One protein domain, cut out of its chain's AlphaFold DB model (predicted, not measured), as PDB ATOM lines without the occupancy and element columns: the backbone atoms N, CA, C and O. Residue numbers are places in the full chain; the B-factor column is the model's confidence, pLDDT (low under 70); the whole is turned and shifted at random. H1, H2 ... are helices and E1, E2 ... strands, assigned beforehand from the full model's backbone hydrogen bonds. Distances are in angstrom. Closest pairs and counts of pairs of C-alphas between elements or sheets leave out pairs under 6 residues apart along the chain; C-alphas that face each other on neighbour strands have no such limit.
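Overview. This is residues 13 to 61 of the 101 residues of an uncharacterized protein of Planctomycetes bacterium GWE2_41_14 (UniProt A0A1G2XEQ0). This is a thin, open model: a narrow ribbon of two short strands, E1 and E2, with a wide loop holding the small helix H1 at one end and the longer helix H2 at the other. After H2 the last residues, 54 to 61, fold back in the direction from which the helix came, while residues 21 to 26, at the far end of the loop, stick out. The printed part has 49 residues with two named helices and two named strands, in the order E1, H1, E2, H2, and its class is mixed, helices and strands. The sheet has the order E1 - E2 and is antiparallel. The whole is only just loose, close to extended, with a radius of gyration of the C-alphas of 14.3 A, and it spans 41 by 27 by 16 A, only just elongated.

Arrangement. Look first at E1, residues 14 to 17, and at E2, residues 34 to 37, its antiparallel neighbour; their directions stand at 154 degrees. Their C-alphas that face each other include 14 and 37, 4.5 A apart, and 16 and 35, 4.2 A apart. Across this pair you find N 15 and O 36 at 2.9 A and N 36 and O 15 at 2.8 A, both within hydrogen-bond range. Between the two strands along the chain comes H1, residues 25 to 30, reached from E1 by a short link of 7 residues and left for E2 by a tight link of 3. A tight link of 4 residues then leads from E2 to H2, residues 42 to 53. H2 is apart from E1, and it is apart from H1. In H2 every O i to N i+4 pair is within hydrogen-bond range; in H1, 1 of 2 is.

Along the chain. Find C-alpha 14 at (68.952, 113.216, 97.348); from there E1 runs over residues 14 to 17, 10.0 A from first to last C-alpha. H1, residues 25 to 30, begins at C-alpha 25, at (47.115, 119.067, 83.905), and is 9.0 A long. E2, residues 34 to 37, measures 10.1 A. H2, residues 42 to 53, is the longest helix, with 16.4 A from its first C-alpha to its last, at (68.772, 100.224, 108.921).

Size, cuts and confidence. The two C-alphas farthest apart are those of Gly 23 and Lys 54, at 42.2 A. The C-alphas of the first and last printed residues, Ser 13 and Phe 61, are 28.1 A apart. The printed part has no cut, and no link between its named elements is long. Residues 21 to 26 stand free. In the B-factor column you find a mean pLDDT of the printed part of 90.7, and no printed residue is under 70.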
ATOM      1  N   SER A  13      73.800 113.105  97.029       86.31
ATOM      2  CA  SER A  13      72.680 113.805  97.652       86.31
ATOM      3  C   SER A  13      71.377 113.449  96.962       86.31
ATOM      4  O   SER A  13      71.334 113.176  95.760       86.31
ATOM      5  N   ILE A  14      70.324 113.436  97.769       88.62
ATOM      6  CA  ILE A  14      68.952 113.216  97.348       88.62
ATOM      7  C   ILE A  14      68.123 114.358  97.919       88.62
ATOM      8  O   ILE A  14      68.145 114.593  99.126       88.62
ATOM      9  N   THR A  15      67.377 115.037  97.054       91.50
ATOM     10  CA  THR A  15      66.524 116.161  97.438       91.50
ATOM     11  C   THR A  15      65.151 115.993  96.813       91.50
ATOM     12  O   THR A  15      65.017 115.981  95.589       91.50
ATOM     13  N   CYS A  16      64.121 115.889  97.647       91.56
ATOM     14  CA  CYS A  16      62.735 115.935  97.195       91.56
ATOM     15  C   CYS A  16      62.316 117.383  96.923       91.56
ATOM     16  O   CYS A  16      62.738 118.300  97.626       91.56
ATOM     17  N   PHE A  17      61.474 117.583  95.918       92.31
ATOM     18  CA  PHE A  17      60.922 118.892  95.590       92.31
ATOM     19  C   PHE A  17      59.515 118.756  95.012       92.31
ATOM     20  O   PHE A  17      59.111 117.684  94.563       92.31
ATOM     21  N   GLU A  18      58.778 119.860  95.005       90.19
ATOM     22  CA  GLU A  18      57.430 119.933  94.448       90.19
ATOM     23  C   GLU A  18      57.459 120.860  93.225       90.19
ATOM     24  O   GLU A  18      57.602 122.075  93.385       90.19
ATOM     25  N   PRO A  19      57.411 120.321  91.992       88.69
ATOM     26  CA  PRO A  19      57.342 121.158  90.801       88.69
ATOM     27  C   PRO A  19      56.001 121.897  90.723       88.69
ATOM     28  O   PRO A  19      54.988 121.418  91.228       88.69
ATOM     29  N   SER A  20      55.994 123.047  90.040       88.06
ATOM     30  CA  SER A  20      54.756 123.736  89.658       88.06
ATOM     31  C   SER A  20      53.980 122.920  88.623       88.06
ATOM     32  O   SER A  20      54.568 122.312  87.727       88.06
ATOM     33  N   ASP A  21      52.655 122.909  88.746       87.25
ATOM     34  CA  ASP A  21      51.738 122.210  87.846       87.25
ATOM     35  C   ASP A  21      51.272 123.078  86.672       87.25
ATOM     36  O   ASP A  21      50.486 122.621  85.835       87.25
ATOM     37  N   GLU A  22      51.744 124.323  86.601       89.81
ATOM     38  CA  GLU A  22      51.386 125.271  85.554       89.81
ATOM     39  C   GLU A  22      51.608 124.668  84.159       89.81
ATOM     40  O   GLU A  22      52.692 124.220  83.791       89.81
ATOM     41  N   GLY A  23      50.535 124.620  83.367       88.25
ATOM     42  CA  GLY A  23      50.557 124.052  82.017       88.25
ATOM     43  C   GLY A  23      50.548 122.519  81.949       88.25
ATOM     44  O   GLY A  23      50.369 121.977  80.859       88.25
ATOM     45  N   ASN A  24      50.648 121.801  83.072       88.44
ATOM     46  CA  ASN A  24      50.656 120.340  83.107       88.44
ATOM     47  C   ASN A  24      49.497 119.760  83.935       88.44
ATOM     48  O   ASN A  24      49.655 119.292  85.064       88.44
ATOM     49  N   LYS A  25      48.322 119.670  83.306       85.50
ATOM     50  CA  LYS A  25      47.115 119.067  83.905       85.50
ATOM     51  C   LYS A  25      47.303 117.601  84.336       85.50
ATOM     52  O   LYS A  25      46.597 117.125  85.226       85.50
ATOM     53  N   ARG A  26      48.251 116.875  83.723       87.75
ATOM     54  CA  ARG A  26      48.559 115.482  84.090       87.75
ATOM     55  C   ARG A  26      49.248 115.405  85.450       87.75
ATOM     56  O   ARG A  26      48.996 114.461  86.187       87.75
ATOM     57  N   MET A  27      50.043 116.409  85.819       87.75
ATOM     58  CA  MET A  27      50.774 116.425  87.088       87.75
ATOM     59  C   MET A  27      49.831 116.392  88.297       87.75
ATOM     60  O   MET A  27      50.032 115.608  89.224       87.75
ATOM     61  N   GLN A  28      48.743 117.165  88.244       83.12
ATOM     62  CA  GLN A  28      47.713 117.145  89.289       83.12
ATOM     63  C   GLN A  28      47.000 115.800  89.401       83.12
ATOM     64  O   GLN A  28      46.664 115.366  90.500       83.12
ATOM     65  N   SER A  29      46.794 115.146  88.264       85.94
ATOM     66  CA  SER A  29      46.066 113.885  88.161       85.94
ATOM     67  C   SER A  29      46.901 112.683  88.609       85.94
ATOM     68  O   SER A  29      46.384 111.762  89.236       85.94
ATOM     69  N   GLN A  30      48.197 112.686  88.293       86.94
ATOM     70  CA  GLN A  30      49.086 111.537  88.474       86.94
ATOM     71  C   GLN A  30      49.826 111.527  89.815       86.94
ATOM     72  O   GLN A  30      50.408 110.497  90.131       86.94
ATOM     73  N   LYS A  31      49.792 112.634  90.581       80.56
ATOM     74  CA  LYS A  31      50.351 112.800  91.941       80.56
ATOM     75  C   LYS A  31      51.627 111.975  92.185       80.56
ATOM     76  O   LYS A  31      51.572 110.854  92.684       80.56
ATOM     77  N   ALA A  32      52.781 112.557  91.873       85.69
ATOM     78  CA  ALA A  32      54.086 111.937  92.089       85.69
ATOM     79  C   ALA A  32      54.884 112.659  93.185       85.69
ATOM     80  O   ALA A  32      54.677 113.846  93.431       85.69
ATOM     81  N   VAL A  33      55.830 111.944  93.799       87.50
ATOM     82  CA  VAL A  33      56.925 112.556  94.564       87.50
ATOM     83  C   VAL A  33      58.066 112.813  93.590       87.50
ATOM     84  O   VAL A  33      58.526 111.886  92.922       87.50
ATOM     85  N   CYS A  34      58.511 114.062  93.489       90.44
ATOM     86  CA  CYS A  34      59.617 114.435  92.615       90.44
ATOM     87  C   CYS A  34      60.909 114.570  93.417       90.44
ATOM     88  O   CYS A  34      60.918 115.039  94.556       90.44
ATOM     89  N   MET A  35      62.009 114.127  92.814       90.75
ATOM     90  CA  MET A  35      63.296 114.010  93.481       90.75
ATOM     91  C   MET A  35      64.428 114.296  92.502       90.75
ATOM     92  O   MET A  35      64.388 113.865  91.351       90.75
ATOM     93  N   PHE A  36      65.443 115.010  92.977       90.88
ATOM     94  CA  PHE A  36      66.741 115.136  92.333       90.88
ATOM     95  C   PHE A  36      67.742 114.258  93.083       90.88
ATOM     96  O   PHE A  36      67.770 114.273  94.314       90.88
ATOM     97  N   SER A  37      68.546 113.488  92.354       90.38
ATOM     98  CA  SER A  37      69.539 112.587  92.935       90.38
ATOM     99  C   SER A  37      70.830 112.645  92.133       90.38
ATOM    100  O   SER A  37      70.790 112.674  90.904       90.38
ATOM    101  N   SER A  38      71.966 112.649  92.827       90.06
ATOM    102  CA  SER A  38      73.281 112.461  92.204       90.06
ATOM    103  C   SER A  38      73.754 111.003  92.193       90.06
ATOM    104  O   SER A  38      74.848 110.732  91.699       90.06
ATOM    105  N   TYR A  39      72.950 110.071  92.713       88.88
ATOM    106  CA  TYR A  39      73.188 108.633  92.591       88.88
ATOM    107  C   TYR A  39      72.761 108.140  91.206       88.88
ATOM    108  O   TYR A  39      71.653 108.439  90.759       88.88
ATOM    109  N   ASP A  40      73.623 107.365  90.552       90.12
ATOM    110  CA  ASP A  40      73.332 106.684  89.289       90.12
ATOM    111  C   ASP A  40      72.455 105.439  89.507       90.12
ATOM    112  O   ASP A  40      71.484 105.232  88.781       90.12
ATOM    113  N   ASP A  41      72.753 104.660  90.550       91.31
ATOM    114  CA  ASP A  41      71.985 103.495  90.983       91.31
ATOM    115  C   ASP A  41      71.162 103.805  92.245       91.31
ATOM    116  O   ASP A  41      71.568 103.558  93.386       91.31
ATOM    117  N   ILE A  42      69.969 104.365  92.033       90.94
ATOM    118  CA  ILE A  42      69.024 104.673  93.117       90.94
ATOM    119  C   ILE A  42      68.568 103.391  93.826       90.94
ATOM    120  O   ILE A  42      68.412 103.393  95.046       90.94
ATOM    121  N   GLU A  43      68.355 102.295  93.095       92.25
ATOM    122  CA  GLU A  43      67.884 101.044  93.694       92.25
ATOM    123  C   GLU A  43      68.962 100.429  94.593       92.25
ATOM    124  O   GLU A  43      68.672 100.037  95.727       92.25
ATOM    125  N   GLY A  44      70.215 100.416  94.135       92.69
ATOM    126  CA  GLY A  44      71.367 100.012  94.934       92.69
ATOM    127  C   GLY A  44      71.531 100.859  96.196       92.69
ATOM    128  O   GLY A  44      71.752 100.307  97.276       92.69
ATOM    129  N   TYR A  45      71.342 102.179  96.098       91.19
ATOM    130  CA  TYR A  45      71.367 103.065  97.264       91.19
ATOM    131  C   TYR A  45      70.265 102.735  98.279       91.19
ATOM    132  O   TYR A  45      70.526 102.660  99.481       91.19
ATOM    133  N   VAL A  46      69.039 102.481  97.813       92.25
ATOM    134  CA  VAL A  46      67.941 102.086  98.703       92.25
ATOM    135  C   VAL A  46      68.266 100.762  99.394       92.25
ATOM    136  O   VAL A  46      68.155 100.689 100.614       92.25
ATOM    137  N   ARG A  47      68.775  99.759  98.667       94.75
ATOM    138  CA  ARG A  47      69.202  98.471  99.248       94.75
ATOM    139  C   ARG A  47      70.342  98.617 100.264       94.75
ATOM    140  O   ARG A  47      70.371  97.905 101.264       94.75
ATOM    141  N   TYR A  48      71.280  99.538 100.037       92.69
ATOM    142  CA  TYR A  48      72.316  99.875 101.019       92.69
ATOM    143  C   TYR A  48      71.692 100.381 102.327       92.69
ATOM    144  O   TYR A  48      72.012  99.863 103.398       92.69
ATOM    145  N   LEU A  49      70.747 101.323 102.243       92.75
ATOM    146  CA  LEU A  49      70.027 101.825 103.416       92.75
ATOM    147  C   LEU A  49      69.194 100.738 104.104       92.75
ATOM    148  O   LEU A  49      69.109 100.730 105.330       92.75
ATOM    149  N   GLU A  50      68.589  99.824 103.344       96.75
ATOM    150  CA  GLU A  50      67.834  98.698 103.905       96.75
ATOM    151  C   GLU A  50      68.720  97.797 104.778       96.75
ATOM    152  O   GLU A  50      68.305  97.377 105.863       96.75
ATOM    153  N   ASN A  51      69.959  97.546 104.339       95.81
ATOM    154  CA  ASN A  51      70.942  96.760 105.085       95.81
ATOM    155  C   ASN A  51      71.421  97.482 106.352       95.81
ATOM    156  O   ASN A  51      71.429  96.878 107.427       95.81
ATOM    157  N   GLU A  52      71.773  98.765 106.241       96.50
ATOM    158  CA  GLU A  52      72.227  99.582 107.376       96.50
ATOM    159  C   GLU A  52      71.135  99.713 108.447       96.50
ATOM    160  O   GLU A  52      71.377  99.508 109.639       96.50
ATOM    161  N   ASN A  53      69.900  99.987 108.021       96.69
ATOM    162  CA  ASN A  53      68.772 100.224 108.921       96.69
ATOM    163  C   ASN A  53      68.045  98.939 109.340       96.69
ATOM    164  O   ASN A  53      67.134  98.999 110.170       96.69
ATOM    165  N   LYS A  54      68.420  97.784 108.774       96.56
ATOM    166  CA  LYS A  54      67.759  96.484 108.974       96.56
ATOM    167  C   LYS A  54      66.246  96.550 108.726       96.56
ATOM    168  O   LYS A  54      65.459  95.973 109.477       96.56
ATOM    169  N   ASN A  55      65.837  97.273 107.686       97.38
ATOM    170  CA  ASN A  55      64.434  97.471 107.325       97.38
ATOM    171  C   ASN A  55      64.261  97.442 105.804       97.38
ATOM    172  O   ASN A  55      65.114  97.954 105.101       97.38
ATOM    173  N   VAL A  56      63.158  96.886 105.301       95.06
ATOM    174  CA  VAL A  56      62.892  96.763 103.856       95.06
ATOM    175  C   VAL A  56      61.949  97.877 103.400       95.06
ATOM    176  O   VAL A  56      60.838  98.009 103.918       95.06
ATOM    177  N   TYR A  57      62.375  98.648 102.404       94.38
ATOM    178  CA  TYR A  57      61.663  99.773 101.802       94.38
ATOM    179  C   TYR A  57      61.030  99.415 100.451       94.38
ATOM    180  O   TYR A  57      59.908  99.846 100.179       94.38
ATOM    181  N   LEU A  58      61.704  98.617  99.617       93.50
ATOM    182  CA  LEU A  58      61.225  98.224  98.290       93.50
ATOM    183  C   LEU A  58      60.612  96.827  98.302       93.50
ATOM    184  O   LEU A  58      61.112  95.887  98.914       93.50
ATOM    185  N   LYS A  59      59.495  96.683  97.588       94.06
ATOM    186  CA  LYS A  59      58.809  95.406  97.391       94.06
ATOM    187  C   LYS A  59      58.494  95.228  95.919       94.06
ATOM    188  O   LYS A  59      57.996  96.149  95.275       94.06
ATOM    189  N   ILE A  60      58.760  94.030  95.417       91.88
ATOM    190  CA  ILE A  60      58.459  93.637  94.045       91.88
ATOM    191  C   ILE A  60      57.148  92.857  94.062       91.88
ATOM    192  O   ILE A  60      56.955  91.970  94.894       91.88
ATOM    193  N   PHE A  61      56.249  93.202  93.146       92.75
ATOM    194  CA  PHE A  61      54.983  92.511  92.952       92.75
ATOM    195  C   PHE A  61      54.858  92.112  91.487       92.75
ATOM    196  O   PHE A  61      54.909  92.972  90.608       92.75
TER     197      PHE A  61